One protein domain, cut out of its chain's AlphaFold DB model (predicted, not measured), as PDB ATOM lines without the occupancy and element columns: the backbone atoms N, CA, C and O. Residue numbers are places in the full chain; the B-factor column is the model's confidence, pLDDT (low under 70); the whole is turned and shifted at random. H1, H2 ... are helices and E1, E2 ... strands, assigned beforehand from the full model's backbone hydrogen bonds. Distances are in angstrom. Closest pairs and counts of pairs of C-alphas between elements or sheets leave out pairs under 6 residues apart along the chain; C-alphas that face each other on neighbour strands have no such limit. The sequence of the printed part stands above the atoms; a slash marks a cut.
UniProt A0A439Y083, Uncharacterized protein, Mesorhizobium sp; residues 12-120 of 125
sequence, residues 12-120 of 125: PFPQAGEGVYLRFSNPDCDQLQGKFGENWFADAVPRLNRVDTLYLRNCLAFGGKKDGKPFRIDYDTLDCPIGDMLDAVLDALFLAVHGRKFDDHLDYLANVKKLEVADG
ATOM      1  N   PRO A  12     -12.913  -5.832-136.873       94.31
ATOM      2  CA  PRO A  12     -13.600  -6.142-138.120       94.31
ATOM      3  C   PRO A  12     -13.052  -5.298-139.270       94.31
ATOM      4  O   PRO A  12     -12.881  -4.091-139.119       94.31
ATOM      5  N   PHE A  13     -12.795  -5.935-140.412       95.06
ATOM      6  CA  PHE A  13     -12.295  -5.258-141.604       95.06
ATOM      7  C   PHE A  13     -13.064  -5.720-142.854       95.06
ATOM      8  O   PHE A  13     -12.499  -6.365-143.741       95.06
ATOM      9  N   PRO A  14     -14.383  -5.437-142.916       92.50
ATOM     10  CA  PRO A  14     -15.276  -5.933-143.968       92.50
ATOM     11  C   PRO A  14     -14.902  -5.457-145.378       92.50
ATOM     12  O   PRO A  14     -15.280  -6.093-146.357       92.50
ATOM     13  N   GLN A  15     -14.130  -4.375-145.494       91.00
ATOM     14  CA  GLN A  15     -13.625  -3.833-146.756       91.00
ATOM     15  C   GLN A  15     -12.687  -4.813-147.478       91.00
ATOM     16  O   GLN A  15     -12.576  -4.776-148.698       91.00
ATOM     17  N   ALA A  16     -12.045  -5.722-146.740       90.25
ATOM     18  CA  ALA A  16     -11.227  -6.795-147.302       90.25
ATOM     19  C   ALA A  16     -12.017  -8.086-147.594       90.25
ATOM     20  O   ALA A  16     -11.431  -9.087-148.015       90.25
ATOM     21  N   GLY A  17     -13.335  -8.077-147.373       91.19
ATOM     22  CA  GLY A  17     -14.245  -9.185-147.634       91.19
ATOM     23  C   GLY A  17     -14.990  -9.682-146.394       91.19
ATOM     24  O   GLY A  17     -14.638  -9.402-145.247       91.19
ATOM     25  N   GLU A  18     -16.036 -10.473-146.633       92.69
ATOM     26  CA  GLU A  18     -16.842 -11.072-145.568       92.69
ATOM     27  C   GLU A  18     -15.993 -11.980-144.662       92.69
ATOM     28  O   GLU A  18     -15.191 -12.793-145.146       92.69
ATOM     29  N   GLY A  19     -16.180 -11.824-143.346       92.44
ATOM     30  CA  GLY A  19     -15.473 -12.580-142.309       92.44
ATOM     31  C   GLY A  19     -14.024 -12.143-142.072       92.44
ATOM     32  O   GLY A  19     -13.326 -12.786-141.286       92.44
ATOM     33  N   VAL A  20     -13.557 -11.080-142.738       95.88
ATOM     34  CA  VAL A  20     -12.188 -10.576-142.584       95.88
ATOM     35  C   VAL A  20     -12.084  -9.614-141.404       95.88
ATOM     36  O   VAL A  20     -12.938  -8.753-141.177       95.88
ATOM     37  N   TYR A  21     -11.009  -9.766-140.641       96.75
ATOM     38  CA  TYR A  21     -10.663  -8.904-139.521       96.75
ATOM     39  C   TYR A  21      -9.145  -8.784-139.375       96.75
ATOM     40  O   TYR A  21      -8.382  -9.608-139.881       96.75
ATOM     41  N   LEU A  22      -8.706  -7.756-138.656       96.88
ATOM     42  CA  LEU A  22      -7.318  -7.567-138.264       96.88
ATOM     43  C   LEU A  22      -7.102  -8.056-136.833       96.88
ATOM     44  O   LEU A  22      -7.850  -7.720-135.911       96.88
ATOM     45  N   ARG A  23      -6.055  -8.859-136.651       95.50
ATOM     46  CA  ARG A  23      -5.562  -9.298-135.349       95.50
ATOM     47  C   ARG A  23      -4.089  -9.661-135.447       95.50
ATOM     48  O   ARG A  23      -3.715 -10.529-136.230       95.50
ATOM     49  N   PHE A  24      -3.279  -9.078-134.572       94.44
ATOM     50  CA  PHE A  24      -1.862  -9.408-134.463       94.44
ATOM     51  C   PHE A  24      -1.633 -10.381-133.307       94.44
ATOM     52  O   PHE A  24      -2.052 -10.152-132.172       94.44
ATOM     53  N   SER A  25      -1.013 -11.514-133.614       92.12
ATOM     54  CA  SER A  25      -0.462 -12.444-132.628       92.12
ATOM     55  C   SER A  25       0.998 -12.097-132.316       92.12
ATOM     56  O   SER A  25       1.612 -11.345-133.067       92.12
ATOM     57  N   ASN A  26       1.588 -12.665-131.253       91.75
ATOM     58  CA  ASN A  26       3.007 -12.422-130.942       91.75
ATOM     59  C   ASN A  26       3.928 -12.700-132.152       91.75
ATOM     60  O   ASN A  26       4.714 -11.820-132.478       91.75
ATOM     61  N   PRO A  27       3.768 -13.812-132.908       93.94
ATOM     62  CA  PRO A  27       4.553 -14.028-134.127       93.94
ATOM     63  C   PRO A  27       4.342 -12.984-135.232       93.94
ATOM     64  O   PRO A  27       5.230 -12.775-136.056       93.94
ATOM     65  N   ASP A  28       3.169 -12.349-135.305       94.50
ATOM     66  CA  ASP A  28       2.923 -11.267-136.268       94.50
ATOM     67  C   ASP A  28       3.673  -9.993-135.831       94.50
ATOM     68  O   ASP A  28       4.290  -9.320-136.657       94.50
ATOM     69  N   CYS A  29       3.687  -9.701-134.525       94.50
ATOM     70  CA  CYS A  29       4.477  -8.615-133.940       94.50
ATOM     71  C   CYS A  29       5.985  -8.842-134.122       94.50
ATOM     72  O   CYS A  29       6.691  -7.915-134.512       94.50
ATOM     73  N   ASP A  30       6.472 -10.071-133.930       95.62
ATOM     74  CA  ASP A  30       7.881 -10.429-134.151       95.62
ATOM     75  C   ASP A  30       8.294 -10.195-135.615       95.62
ATOM     76  O   ASP A  30       9.386  -9.700-135.898       95.62
ATOM     77  N   GLN A  31       7.402 -10.489-136.570       95.62
ATOM     78  CA  GLN A  31       7.634 -10.213-137.992       95.62
ATOM     79  C   GLN A  31       7.676  -8.712-138.303       95.62
ATOM     80  O   GLN A  31       8.500  -8.276-139.114       95.62
ATOM     81  N   LEU A  32       6.817  -7.911-137.664       95.94
ATOM     82  CA  LEU A  32       6.852  -6.453-137.785       95.94
ATOM     83  C   LEU A  32       8.138  -5.876-137.183       95.94
ATOM     84  O   LEU A  32       8.797  -5.066-137.837       95.94
ATOM     85  N   GLN A  33       8.545  -6.347-136.004       96.88
ATOM     86  CA  GLN A  33       9.809  -5.971-135.373       96.88
ATOM     87  C   GLN A  33      11.007  -6.326-136.257       96.88
ATOM     88  O   GLN A  33      11.875  -5.488-136.492       96.88
ATOM     89  N   GLY A  34      11.036  -7.537-136.819       97.31
ATOM     90  CA  GLY A  34      12.103  -7.969-137.721       97.31
ATOM     91  C   GLY A  34      12.217  -7.118-138.991       97.31
ATOM     92  O   GLY A  34      13.308  -6.978-139.538       97.31
ATOM     93  N   LYS A  35      11.114  -6.519-139.461       96.94
ATOM     94  CA  LYS A  35      11.101  -5.657-140.655       96.94
ATOM     95  C   LYS A  35      11.383  -4.186-140.375       96.94
ATOM     96  O   LYS A  35      12.014  -3.536-141.204       96.94
ATOM     97  N   PHE A  36      10.870  -3.651-139.272       97.06
ATOM     98  CA  PHE A  36      10.867  -2.209-139.007       97.06
ATOM     99  C   PHE A  36      11.743  -1.799-137.816       97.06
ATOM    100  O   PHE A  36      11.866  -0.609-137.540       97.06
ATOM    101  N   GLY A  37      12.398  -2.761-137.163       96.69
ATOM    102  CA  GLY A  37      13.304  -2.544-136.040       96.69
ATOM    103  C   GLY A  37      12.612  -2.614-134.680       96.69
ATOM    104  O   GLY A  37      11.402  -2.792-134.568       96.69
ATOM    105  N   GLU A  38      13.395  -2.463-133.615       95.19
ATOM    106  CA  GLU A  38      12.927  -2.604-132.227       95.19
ATOM    107  C   GLU A  38      11.831  -1.593-131.853       95.19
ATOM    108  O   GLU A  38      10.918  -1.918-131.101       95.19
ATOM    109  N   ASN A  39      11.855  -0.402-132.458       95.25
ATOM    110  CA  ASN A  39      10.875   0.663-132.225       95.25
ATOM    111  C   ASN A  39       9.638   0.579-133.138       95.25
ATOM    112  O   ASN A  39       8.877   1.541-133.220       95.25
ATOM    113  N   TRP A  40       9.412  -0.547-133.827       95.38
ATOM    114  CA  TRP A  40       8.358  -0.692-134.843       95.38
ATOM    115  C   TRP A  40       6.964  -0.241-134.382       95.38
ATOM    116  O   TRP A  40       6.194   0.277-135.194       95.38
ATOM    117  N   PHE A  41       6.631  -0.460-133.107       96.44
ATOM    118  CA  PHE A  41       5.338  -0.088-132.544       96.44
ATOM    119  C   PHE A  41       5.290   1.392-132.148       96.44
ATOM    120  O   PHE A  41       4.323   2.076-132.470       96.44
ATOM    121  N   ALA A  42       6.345   1.917-131.515       95.19
ATOM    122  CA  ALA A  42       6.440   3.343-131.183       95.19
ATOM    123  C   ALA A  42       6.388   4.222-132.448       95.19
ATOM    124  O   ALA A  42       5.799   5.302-132.450       95.19
ATOM    125  N   ASP A  43       6.933   3.710-133.550       96.12
ATOM    126  CA  ASP A  43       6.886   4.344-134.861       96.12
ATOM    127  C   ASP A  43       5.535   4.185-135.586       96.12
ATOM    128  O   ASP A  43       5.329   4.823-136.622       96.12
ATOM    129  N   ALA A  44       4.611   3.344-135.104       95.69
ATOM    130  CA  ALA A  44       3.388   3.001-135.834       95.69
ATOM    131  C   ALA A  44       2.518   4.235-136.104       95.69
ATOM    132  O   ALA A  44       2.183   4.516-137.253       95.69
ATOM    133  N   VAL A  45       2.210   5.018-135.067       95.69
ATOM    134  CA  VAL A  45       1.388   6.235-135.182       95.69
ATOM    135  C   VAL A  45       1.985   7.249-136.168       95.69
ATOM    136  O   VAL A  45       1.291   7.614-137.120       95.69
ATOM    137  N   PRO A  46       3.252   7.703-136.033       96.25
ATOM    138  CA  PRO A  46       3.810   8.669-136.978       96.25
ATOM    139  C   PRO A  46       3.928   8.115-138.406       96.25
ATOM    140  O   PRO A  46       3.769   8.877-139.359       96.25
ATOM    141  N   ARG A  47       4.166   6.806-138.583       96.38
ATOM    142  CA  ARG A  47       4.180   6.158-139.907       96.38
ATOM    143  C   ARG A  47       2.802   6.129-140.556       96.38
ATOM    144  O   ARG A  47       2.683   6.435-141.739       96.38
ATOM    145  N   LEU A  48       1.772   5.786-139.796       94.88
ATOM    146  CA  LEU A  48       0.403   5.712-140.300       94.88
ATOM    147  C   LEU A  48      -0.159   7.111-140.588       94.88
ATOM    148  O   LEU A  48      -0.758   7.312-141.639       94.88
ATOM    149  N   ASN A  49       0.159   8.107-139.757       93.00
ATOM    150  CA  ASN A  49      -0.247   9.501-139.974       93.00
ATOM    151  C   ASN A  49       0.347  10.122-141.256       93.00
ATOM    152  O   ASN A  49      -0.285  10.950-141.904       93.00
ATOM    153  N   ARG A  50       1.559   9.713-141.660       94.81
ATOM    154  CA  ARG A  50       2.174  10.130-142.938       94.81
ATOM    155  C   ARG A  50       1.838   9.209-144.114       94.81
ATOM    156  O   ARG A  50       2.430   9.362-145.178       94.81
ATOM    157  N   VAL A  51       0.943   8.240-143.912       93.56
ATOM    158  CA  VAL A  51       0.550   7.246-144.917       93.56
ATOM    159  C   VAL A  51       1.756   6.467-145.465       93.56
ATOM    160  O   VAL A  51       1.994   6.370-146.668       93.56
ATOM    161  N   ASP A  52       2.568   5.902-144.570       95.88
ATOM    162  CA  ASP A  52       3.655   4.989-144.935       95.88
ATOM    163  C   ASP A  52       3.067   3.692-145.529       95.88
ATOM    164  O   ASP A  52       2.709   2.751-144.815       95.88
ATOM    165  N   THR A  53       2.926   3.654-146.859       94.31
ATOM    166  CA  THR A  53       2.257   2.552-147.570       94.31
ATOM    167  C   THR A  53       2.989   1.222-147.411       94.31
ATOM    168  O   THR A  53       2.355   0.166-147.396       94.31
ATOM    169  N   LEU A  54       4.315   1.242-147.236       95.38
ATOM    170  CA  LEU A  54       5.090   0.037-146.962       95.38
ATOM    171  C   LEU A  54       4.713  -0.542-145.598       95.38
ATOM    172  O   LEU A  54       4.480  -1.748-145.488       95.38
ATOM    173  N   TYR A  55       4.637   0.301-144.569       96.56
ATOM    174  CA  TYR A  55       4.216  -0.127-143.239       96.56
ATOM    175  C   TYR A  55       2.783  -0.676-143.256       96.56
ATOM    176  O   TYR A  55       2.549  -1.789-142.780       96.56
ATOM    177  N   LEU A  56       1.853   0.036-143.905       95.31
ATOM    178  CA  LEU A  56       0.458  -0.388-144.072       95.31
ATOM    179  C   LEU A  56       0.321  -1.756-144.738       95.31
ATOM    180  O   LEU A  56      -0.333  -2.648-144.195       95.31
ATOM    181  N   ARG A  57       0.986  -1.957-145.881       95.44
ATOM    182  CA  ARG A  57       0.969  -3.232-146.611       95.44
ATOM    183  C   ARG A  57       1.421  -4.398-145.738       95.44
ATOM    184  O   ARG A  57       0.823  -5.468-145.791       95.44
ATOM    185  N   ASN A  58       2.465  -4.206-144.930       96.31
ATOM    186  CA  ASN A  58       2.949  -5.259-144.035       96.31
ATOM    187  C   ASN A  58       1.983  -5.496-142.866       96.31
ATOM    188  O   ASN A  58       1.727  -6.649-142.528       96.31
ATOM    189  N   CYS A  59       1.392  -4.442-142.299       96.56
ATOM    190  CA  CYS A  59       0.374  -4.578-141.257       96.56
ATOM    191  C   CYS A  59      -0.824  -5.402-141.740       96.56
ATOM    192  O   CYS A  59      -1.217  -6.356-141.073       96.56
ATOM    193  N   LEU A  60      -1.361  -5.098-142.921       96.00
ATOM    194  CA  LEU A  60      -2.472  -5.852-143.503       96.00
ATOM    195  C   LEU A  60      -2.087  -7.293-143.857       96.00
ATOM    196  O   LEU A  60      -2.864  -8.216-143.621       96.00
ATOM    197  N   ALA A  61      -0.880  -7.502-144.390       94.56
ATOM    198  CA  ALA A  61      -0.411  -8.830-144.774       94.56
ATOM    199  C   ALA A  61      -0.244  -9.779-143.575       94.56
ATOM    200  O   ALA A  61      -0.518 -10.971-143.715       94.56
ATOM    201  N   PHE A  62       0.199  -9.277-142.419       94.94
ATOM    202  CA  PHE A  62       0.388 -10.093-141.213       94.94
ATOM    203  C   PHE A  62      -0.860 -10.142-140.327       94.94
ATOM    204  O   PHE A  62      -1.237 -11.201-139.818       94.94
ATOM    205  N   GLY A  63      -1.519  -8.998-140.158       94.75
ATOM    206  CA  GLY A  63      -2.678  -8.845-139.286       94.75
ATOM    207  C   GLY A  63      -3.966  -9.422-139.863       94.75
ATOM    208  O   GLY A  63      -4.862  -9.751-139.092       94.75
ATOM    209  N   GLY A  64      -4.072  -9.573-141.186       96.69
ATOM    210  CA  GLY A  64      -5.271 -10.087-141.840       96.69
ATOM    211  C   GLY A  64      -5.595 -11.523-141.434       96.69
ATOM    212  O   GLY A  64      -4.775 -12.432-141.588       96.69
ATOM    213  N   LYS A  65      -6.809 -11.733-140.922       96.62
ATOM    214  CA  LYS A  65      -7.372 -13.045-140.607       96.62
ATOM    215  C   LYS A  65      -8.765 -13.176-141.223       96.62
ATOM    216  O   LYS A  65      -9.497 -12.197-141.344       96.62
ATOM    217  N   LYS A  66      -9.132 -14.400-141.589       96.12
ATOM    218  CA  LYS A  66     -10.477 -14.776-142.026       96.12
ATOM    219  C   LYS A  66     -10.846 -16.101-141.383       96.12
ATOM    220  O   LYS A  66     -10.049 -17.038-141.422       96.12
ATOM    221  N   ASP A  67     -12.015 -16.160-140.754       90.75
ATOM    222  CA  ASP A  67     -12.527 -17.372-140.099       90.75
ATOM    223  C   ASP A  67     -11.502 -18.025-139.142       90.75
ATOM    224  O   ASP A  67     -11.308 -19.243-139.117       90.75
ATOM    225  N   GLY A  68     -10.770 -17.198-138.382       87.62
ATOM    226  CA  GLY A  68      -9.752 -17.651-137.426       87.62
ATOM    227  C   GLY A  68      -8.389 -18.017-138.021       87.62
ATOM    228  O   GLY A  68      -7.483 -18.386-137.272       87.62
ATOM    229  N   LYS A  69      -8.207 -17.928-139.343       92.50
ATOM    230  CA  LYS A  69      -6.971 -18.316-140.042       92.50
ATOM    231  C   LYS A  69      -6.263 -17.108-140.656       92.50
ATOM    232  O   LYS A  69      -6.931 -16.126-140.973       92.50
ATOM    233  N   PRO A  70      -4.932 -17.164-140.861       94.38
ATOM    234  CA  PRO A  70      -4.219 -16.147-141.628       94.38
ATOM    235  C   PRO A  70      -4.859 -15.926-142.999       94.38
ATOM    236  O   PRO A  70      -5.119 -16.882-143.730       94.38
ATOM    237  N   PHE A  71      -5.094 -14.665-143.339       95.00
ATOM    238  CA  PHE A  71      -5.657 -14.244-144.609       95.00
ATOM    239  C   PHE A  71      -4.864 -13.049-145.123       95.00
ATOM    240  O   PHE A  71      -4.784 -12.010-144.474       95.00
ATOM    241  N   ARG A  72      -4.256 -13.199-146.298       92.31
ATOM    242  CA  ARG A  72      -3.483 -12.118-146.898       92.31
ATOM    243  C   ARG A  72      -4.444 -11.122-147.537       92.31
ATOM    244  O   ARG A  72      -5.038 -11.421-148.566       92.31
ATOM    245  N   ILE A  73      -4.554  -9.944-146.936       93.69
ATOM    246  CA  ILE A  73      -5.298  -8.823-147.508       93.69
ATOM    247  C   ILE A  73      -4.435  -8.178-148.594       93.69
ATOM    248  O   ILE A  73      -3.288  -7.798-148.338       93.69
ATOM    249  N   ASP A  74      -4.975  -8.069-149.806       89.44
ATOM    250  CA  ASP A  74      -4.290  -7.428-150.924       89.44
ATOM    251  C   ASP A  74      -4.584  -5.924-150.949       89.44
ATOM    252  O   ASP A  74      -5.603  -5.478-151.477       89.44
ATOM    253  N   TYR A  75      -3.667  -5.154-150.356       89.62
ATOM    254  CA  TYR A  75      -3.741  -3.695-150.243       89.62
ATOM    255  C   TYR A  75      -4.022  -2.997-151.577       89.62
ATOM    256  O   TYR A  75      -4.779  -2.032-151.598       89.62
ATOM    257  N   ASP A  76      -3.447  -3.478-152.684       87.94
ATOM    258  CA  ASP A  76      -3.559  -2.806-153.985       87.94
ATOM    259  C   ASP A  76      -4.941  -2.999-154.636       87.94
ATOM    260  O   ASP A  76      -5.263  -2.337-155.620       87.94
ATOM    261  N   THR A  77      -5.769  -3.882-154.071       87.69
ATOM    262  CA  THR A  77      -7.133  -4.176-154.541       87.69
ATOM    263  C   THR A  77      -8.227  -3.633-153.622       87.69
ATOM    264  O   THR A  77      -9.407  -3.754-153.948       87.69
ATOM    265  N   LEU A  78      -7.860  -3.055-152.473       90.38
ATOM    266  CA  LEU A  78      -8.826  -2.531-151.515       90.38
ATOM    267  C   LEU A  78      -9.477  -1.252-152.043       90.38
ATOM    268  O   LEU A  78      -8.801  -0.253-152.279       90.38
ATOM    269  N   ASP A  79     -10.804  -1.271-152.127       87.88
ATOM    270  CA  ASP A  79     -11.620  -0.093-152.406       87.88
ATOM    271  C   ASP A  79     -12.260   0.402-151.103       87.88
ATOM    272  O   ASP A  79     -13.375   0.022-150.737       87.88
ATOM    273  N   CYS A  80     -11.500   1.181-150.330       89.44
ATOM    274  CA  CYS A  80     -12.001   1.827-149.120       89.44
ATOM    275  C   CYS A  80     -11.274   3.142-148.815       89.44
ATOM    276  O   CYS A  80     -10.130   3.333-149.246       89.44
ATOM    277  N   PRO A  81     -11.909   4.057-148.056       92.50
ATOM    278  CA  PRO A  81     -11.241   5.254-147.571       92.50
ATOM    279  C   PRO A  81      -9.981   4.901-146.782       92.50
ATOM    280  O   PRO A  81      -9.985   4.018-145.927       92.50
ATOM    281  N   ILE A  82      -8.897   5.635-147.037       90.94
ATOM    282  CA  ILE A  82      -7.624   5.366-146.366       90.94
ATOM    283  C   ILE A  82      -7.725   5.542-144.848       90.94
ATOM    284  O   ILE A  82      -7.108   4.773-144.124       90.94
ATOM    285  N   GLY A  83      -8.546   6.490-144.378       91.50
ATOM    286  CA  GLY A  83      -8.808   6.718-142.953       91.50
ATOM    287  C   GLY A  83      -9.310   5.459-142.249       91.50
ATOM    288  O   GLY A  83      -8.679   5.015-141.300       91.50
ATOM    289  N   ASP A  84     -10.337   4.805-142.797       91.62
ATOM    290  CA  ASP A  84     -10.901   3.565-142.241       91.62
ATOM    291  C   ASP A  84      -9.842   2.459-142.105       91.62
ATOM    292  O   ASP A  84      -9.833   1.688-141.143       91.62
ATOM    293  N   MET A  85      -8.924   2.380-143.071       93.56
ATOM    294  CA  MET A  85      -7.815   1.430-143.045       93.56
ATOM    295  C   MET A  85      -6.775   1.788-141.978       93.56
ATOM    296  O   MET A  85      -6.307   0.899-141.265       93.56
ATOM    297  N   LEU A  86      -6.406   3.070-141.871       95.38
ATOM    298  CA  LEU A  86      -5.484   3.560-140.844       95.38
ATOM    299  C   LEU A  86      -6.040   3.268-139.447       95.38
ATOM    300  O   LEU A  86      -5.323   2.702-138.623       95.38
ATOM    301  N   ASP A  87      -7.313   3.585-139.222       94.38
ATOM    302  CA  ASP A  87      -8.004   3.388-137.949       94.38
ATOM    303  C   ASP A  87      -8.062   1.903-137.585       94.38
ATOM    304  O   ASP A  87      -7.694   1.516-136.474       94.38
ATOM    305  N   ALA A  88      -8.429   1.039-138.538       95.25
ATOM    306  CA  ALA A  88      -8.486  -0.401-138.304       95.25
ATOM    307  C   ALA A  88      -7.107  -0.995-137.959       95.25
ATOM    308  O   ALA A  88      -6.996  -1.843-137.065       95.25
ATOM    309  N   VAL A  89      -6.049  -0.551-138.648       96.50
ATOM    310  CA  VAL A  89      -4.674  -0.985-138.368       96.50
ATOM    311  C   VAL A  89      -4.210  -0.478-137.003       96.50
ATOM    312  O   VAL A  89      -3.681  -1.273-136.224       96.50
ATOM    313  N   LEU A  90      -4.428   0.801-136.686       96.06
ATOM    314  CA  LEU A  90      -4.076   1.385-135.388       96.06
ATOM    315  C   LEU A  90      -4.775   0.650-134.248       96.06
ATOM    316  O   LEU A  90      -4.108   0.181-133.326       96.06
ATOM    317  N   ASP A  91      -6.089   0.467-134.338       95.50
ATOM    318  CA  ASP A  91      -6.853  -0.256-133.328       95.50
ATOM    319  C   ASP A  91      -6.323  -1.673-133.112       95.50
ATOM    320  O   ASP A  91      -6.162  -2.110-131.973       95.50
ATOM    321  N   ALA A  92      -6.024  -2.397-134.192       95.75
ATOM    322  CA  ALA A  92      -5.545  -3.769-134.103       95.75
ATOM    323  C   ALA A  92      -4.141  -3.855-133.480       95.75
ATOM    324  O   ALA A  92      -3.880  -4.762-132.685       95.75
ATOM    325  N   LEU A  93      -3.253  -2.910-133.800       95.50
ATOM    326  CA  LEU A  93      -1.920  -2.810-133.202       95.50
ATOM    327  C   LEU A  93      -1.995  -2.466-131.710       95.50
ATOM    328  O   LEU A  93      -1.362  -3.130-130.887       95.50
ATOM    329  N   PHE A  94      -2.806  -1.473-131.337       94.94
ATOM    330  CA  PHE A  94      -2.988  -1.078-129.939       94.94
ATOM    331  C   PHE A  94      -3.666  -2.180-129.120       94.94
ATOM    332  O   PHE A  94      -3.270  -2.432-127.980       94.94
ATOM    333  N   LEU A  95      -4.617  -2.917-129.700       93.56
ATOM    334  CA  LEU A  95      -5.213  -4.078-129.039       93.56
ATOM    335  C   LEU A  95      -4.175  -5.171-128.781       93.56
ATOM    336  O   LEU A  95      -4.218  -5.799-127.727       93.56
ATOM    337  N   ALA A  96      -3.235  -5.386-129.701       92.75
ATOM    338  CA  ALA A  96      -2.192  -6.393-129.534       92.75
ATOM    339  C   ALA A  96      -1.171  -6.026-128.446       92.75
ATOM    340  O   ALA A  96      -0.742  -6.903-127.698       92.75
ATOM    341  N   VAL A  97      -0.795  -4.748-128.335       91.75
ATOM    342  CA  VAL A  97       0.267  -4.300-127.414       91.75
ATOM    343  C   VAL A  97      -0.272  -3.836-126.059       91.75
ATOM    344  O   VAL A  97       0.341  -4.081-125.022       91.75
ATOM    345  N   HIS A  98      -1.435  -3.188-126.040       91.00
ATOM    346  CA  HIS A  98      -2.003  -2.557-124.845       91.00
ATOM    347  C   HIS A  98      -3.340  -3.156-124.401       91.00
ATOM    348  O   HIS A  98      -3.846  -2.792-123.336       91.00
ATOM    349  N   GLY A  99      -3.937  -4.047-125.198       89.75
ATOM    350  CA  GLY A  99      -5.246  -4.634-124.912       89.75
ATOM    351  C   GLY A  99      -6.407  -3.637-124.968       89.75
ATOM    352  O   GLY A  99      -7.459  -3.886-124.372       89.75
ATOM    353  N   ARG A 100      -6.213  -2.501-125.653       90.81
ATOM    354  CA  ARG A 100      -7.189  -1.413-125.840       90.81
ATOM    355  C   ARG A 100      -7.093  -0.873-127.264       90.81
ATOM    356  O   ARG A 100      -6.037  -0.994-127.869       90.81
ATOM    357  N   LYS A 101      -8.168  -0.282-127.782       93.06
ATOM    358  CA  LYS A 101      -8.150   0.439-129.066       93.06
ATOM    359  C   LYS A 101      -7.336   1.730-128.964       93.06
ATOM    360  O   LYS A 101      -6.965   2.131-127.858       93.06
ATOM    361  N   PHE A 102      -7.055   2.370-130.098       92.06
ATOM    362  CA  PHE A 102      -6.227   3.575-130.118       92.06
ATOM    363  C   PHE A 102      -6.861   4.712-129.306       92.06
ATOM    364  O   PHE A 102      -6.232   5.220-128.378       92.06
ATOM    365  N   ASP A 103      -8.132   5.022-129.558       89.94
ATOM    366  CA  ASP A 103      -8.848   6.087-128.843       89.94
ATOM    367  C   ASP A 103      -8.962   5.802-127.336       89.94
ATOM    368  O   ASP A 103      -8.661   6.662-126.508       89.94
ATOM    369  N   ASP A 104      -9.278   4.555-126.961       88.69
ATOM    370  CA  ASP A 104      -9.305   4.118-125.556       88.69
ATOM    371  C   ASP A 104      -7.937   4.298-124.870       88.69
ATOM    372  O   ASP A 104      -7.849   4.536-123.660       88.69
ATOM    373  N   HIS A 105      -6.846   4.131-125.622       89.75
ATOM    374  CA  HIS A 105      -5.498   4.325-125.110       89.75
ATOM    375  C   HIS A 105      -5.171   5.810-124.913       89.75
ATOM    376  O   HIS A 105      -4.576   6.165-123.894       89.75
ATOM    377  N   LEU A 106      -5.593   6.684-125.830       89.38
ATOM    378  CA  LEU A 106      -5.452   8.134-125.665       89.38
ATOM    379  C   LEU A 106      -6.211   8.630-124.427       89.38
ATOM    380  O   LEU A 106      -5.648   9.370-123.615       89.38
ATOM    381  N   ASP A 107      -7.439   8.151-124.226       88.19
ATOM    382  CA  ASP A 107      -8.238   8.452-123.036       88.19
ATOM    383  C   ASP A 107      -7.570   7.954-121.750       88.19
ATOM    384  O   ASP A 107      -7.543   8.656-120.732       88.19
ATOM    385  N   TYR A 108      -6.994   6.749-121.778       86.44
ATOM    386  CA  TYR A 108      -6.224   6.216-120.657       86.44
ATOM    387  C   TYR A 108      -5.045   7.130-120.300       86.44
ATOM    388  O   TYR A 108      -4.916   7.519-119.139       86.44
ATOM    389  N   LEU A 109      -4.227   7.531-121.280       87.19
ATOM    390  CA  LEU A 109      -3.079   8.415-121.050       87.19
ATOM    391  C   LEU A 109      -3.503   9.783-120.505       87.19
ATOM    392  O   LEU A 109      -2.888  10.296-119.568       87.19
ATOM    393  N   ALA A 110      -4.580  10.360-121.044       85.69
ATOM    394  CA  ALA A 110      -5.119  11.627-120.564       85.69
ATOM    395  C   ALA A 110      -5.584  11.541-119.101       85.69
ATOM    396  O   ALA A 110      -5.420  12.499-118.345       85.69
ATOM    397  N   ASN A 111      -6.148  10.404-118.685       80.38
ATOM    398  CA  ASN A 111      -6.594  10.191-117.311       80.38
ATOM    399  C   ASN A 111      -5.441   9.873-116.351       80.38
ATOM    400  O   ASN A 111      -5.427  10.415-115.249       80.38
ATOM    401  N   VAL A 112      -4.449   9.077-116.763       79.25
ATOM    402  CA  VAL A 112      -3.233   8.834-115.963       79.25
ATOM    403  C   VAL A 112      -2.497  10.143-115.692       79.25
ATOM    404  O   VAL A 112      -2.188  10.446-114.545       79.25
ATOM    405  N   LYS A 113      -2.327  10.986-116.716       70.44
ATOM    406  CA  LYS A 113      -1.690  12.298-116.565       70.44
ATOM    407  C   LYS A 113      -2.418  13.204-115.563       70.44
ATOM    408  O   LYS A 113      -1.782  13.989-114.872       70.44
ATOM    409  N   LYS A 114      -3.748  13.113-115.462       68.62
ATOM    410  CA  LYS A 114      -4.525  13.873-114.464       68.62
ATOM    411  C   LYS A 114      -4.288  13.376-113.036       68.62
ATOM    412  O   LYS A 114      -4.292  14.197-112.126       68.62
ATOM    413  N   LEU A 115      -4.077  12.071-112.844       64.69
ATOM    414  CA  LEU A 115      -3.756  11.495-111.532       64.69
ATOM    415  C   LEU A 115      -2.374  11.955-111.050       64.69
ATOM    416  O   LEU A 115      -2.246  12.385-109.912       64.69
ATOM    417  N   GLU A 116      -1.375  11.968-111.939       61.75
ATOM    418  CA  GLU A 116      -0.020  12.448-111.615       61.75
ATOM    419  C   GLU A 116       0.012  13.935-111.215       61.75
ATOM    420  O   GLU A 116       0.825  14.336-110.388       61.75
ATOM    421  N   VAL A 117      -0.879  14.761-111.774       59.69
ATOM    422  CA  VAL A 117      -0.988  16.189-111.418       59.69
ATOM    423  C   VAL A 117      -1.751  16.392-110.104       59.69
ATOM    424  O   VAL A 117      -1.418  17.301-109.349       59.69
ATOM    425  N   ALA A 118      -2.739  15.547-109.797       56.19
ATOM    426  CA  ALA A 118      -3.516  15.645-108.559       56.19
ATOM    427  C   ALA A 118      -2.693  15.298-107.302       56.19
ATOM    428  O   ALA A 118      -2.910  15.905-106.255       56.19
ATOM    429  N   ASP A 119      -1.715  14.395-107.414       51.38
ATOM    430  CA  ASP A 119      -0.773  14.078-106.326       51.38
ATOM    431  C   ASP A 119       0.326  15.149-106.146       51.38
ATOM    432  O   ASP A 119       1.019  15.166-105.130       51.38
ATOM    433  N   GLY A 120       0.480  16.067-107.108       47.00
ATOM    434  CA  GLY A 120       1.461  17.158-107.070       47.00
ATOM    435  C   GLY A 120       0.977  18.457-106.414       47.00
ATOM    436  O   GLY A 120       1.792  19.353-106.211       47.00
TER     437      GLY A 120
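What this domain is: This is residues 12 to 120 of the 125 residues of an uncharacterized protein of Mesorhizobium sp (UniProt A0A439Y083). A compact body of four helices and a small sheet is joined by a fifth helix, H5, which packs on H4 with its residues 102 to 105 and whose residues 109 to 118, with 119 and 120 after them, stick out as a long arm. In the body H3 and H4 cross, H1 lies beside H3, H2 lies beside H4, and a small two-stranded sheet, E1 and E2, sits by the end of H3 and beside H4. The printed part has 109 residues with five named helices and two named strands, in the order E1 H1 H2 H3 E2 H4 H5; the sheet's order is E1 - E2, antiparallel, and the class is mostly helix. The whole is compact, with a radius of gyration of the C-alphas of 15.1 A, yet elongated in outline, spanning 52 by 28 by 27 A, and the arm makes the length.

Where its parts are: Start at residue 12 and go on to C-alpha 20 at (-12.188, -10.576, -142.584), where strand E1 begins, residues 20 to 22. Next come H1, residues 26 to 36, 15.2 A long, and H2, residues 44 to 49. H3 covers residues 53 to 63, 14.9 A, and E2 follows at once with residues 64 to 66. Find C-alpha 82 at (-7.624, 5.366, -146.366); from there H4 runs to residue 98, 23.6 A. H5, residues 102 to 118, covers 24.9 A and ends at C-alpha 118, (-3.516, 15.645, -108.559).

How they stand to each other: Begin with the hub, H3 and H4, which touch three helices each. They touch each other at Cys 59 and Val 89, their closest C-alphas, 6.8 A apart, at a steep tilt of 54 degrees, the same way. H1 touches H3, closest at the C-alphas of Asp 28 and Phe 62, 5.7 A, at a shallow tilt of 17 degrees, opposite ways. H2 touches H4 at a shallow tilt of 16 degrees, opposite ways; the C-alphas of Leu 48 and Leu 86 are the closest, 6.3 A. H2 and H3 only just touch, with 3 pairs of C-alphas within 8 A, and only at the corner, closest at Arg 47 and Tyr 55, 7.1 A. Between E1 and E2 look for N 21 and O 65, 2.9 A, and N 65 and O 21, 2.8 A. H5 touches H4 with residues 102 to 105 alone, at a steep tilt of 55 degrees; the closest C-alphas are those of Asp 91 and Phe 102, 5.0 A. In H1, H2, H3, H4 and H5 every O i to N i+4 pair is within hydrogen-bond range.

The domain as a whole: The two C-alphas farthest apart are those of Thr 77 and Gly 120, 52.7 A. Residues 109 to 120, of which 109 to 118 belong to H5, stand free; the body without them spans 31 by 28 by 25 A. The printed part has no cut, and its long link is E2 to H4, residues 67 to 81. Mean pLDDT of the printed part is 90.8, and residues 114 to 120 are under 70.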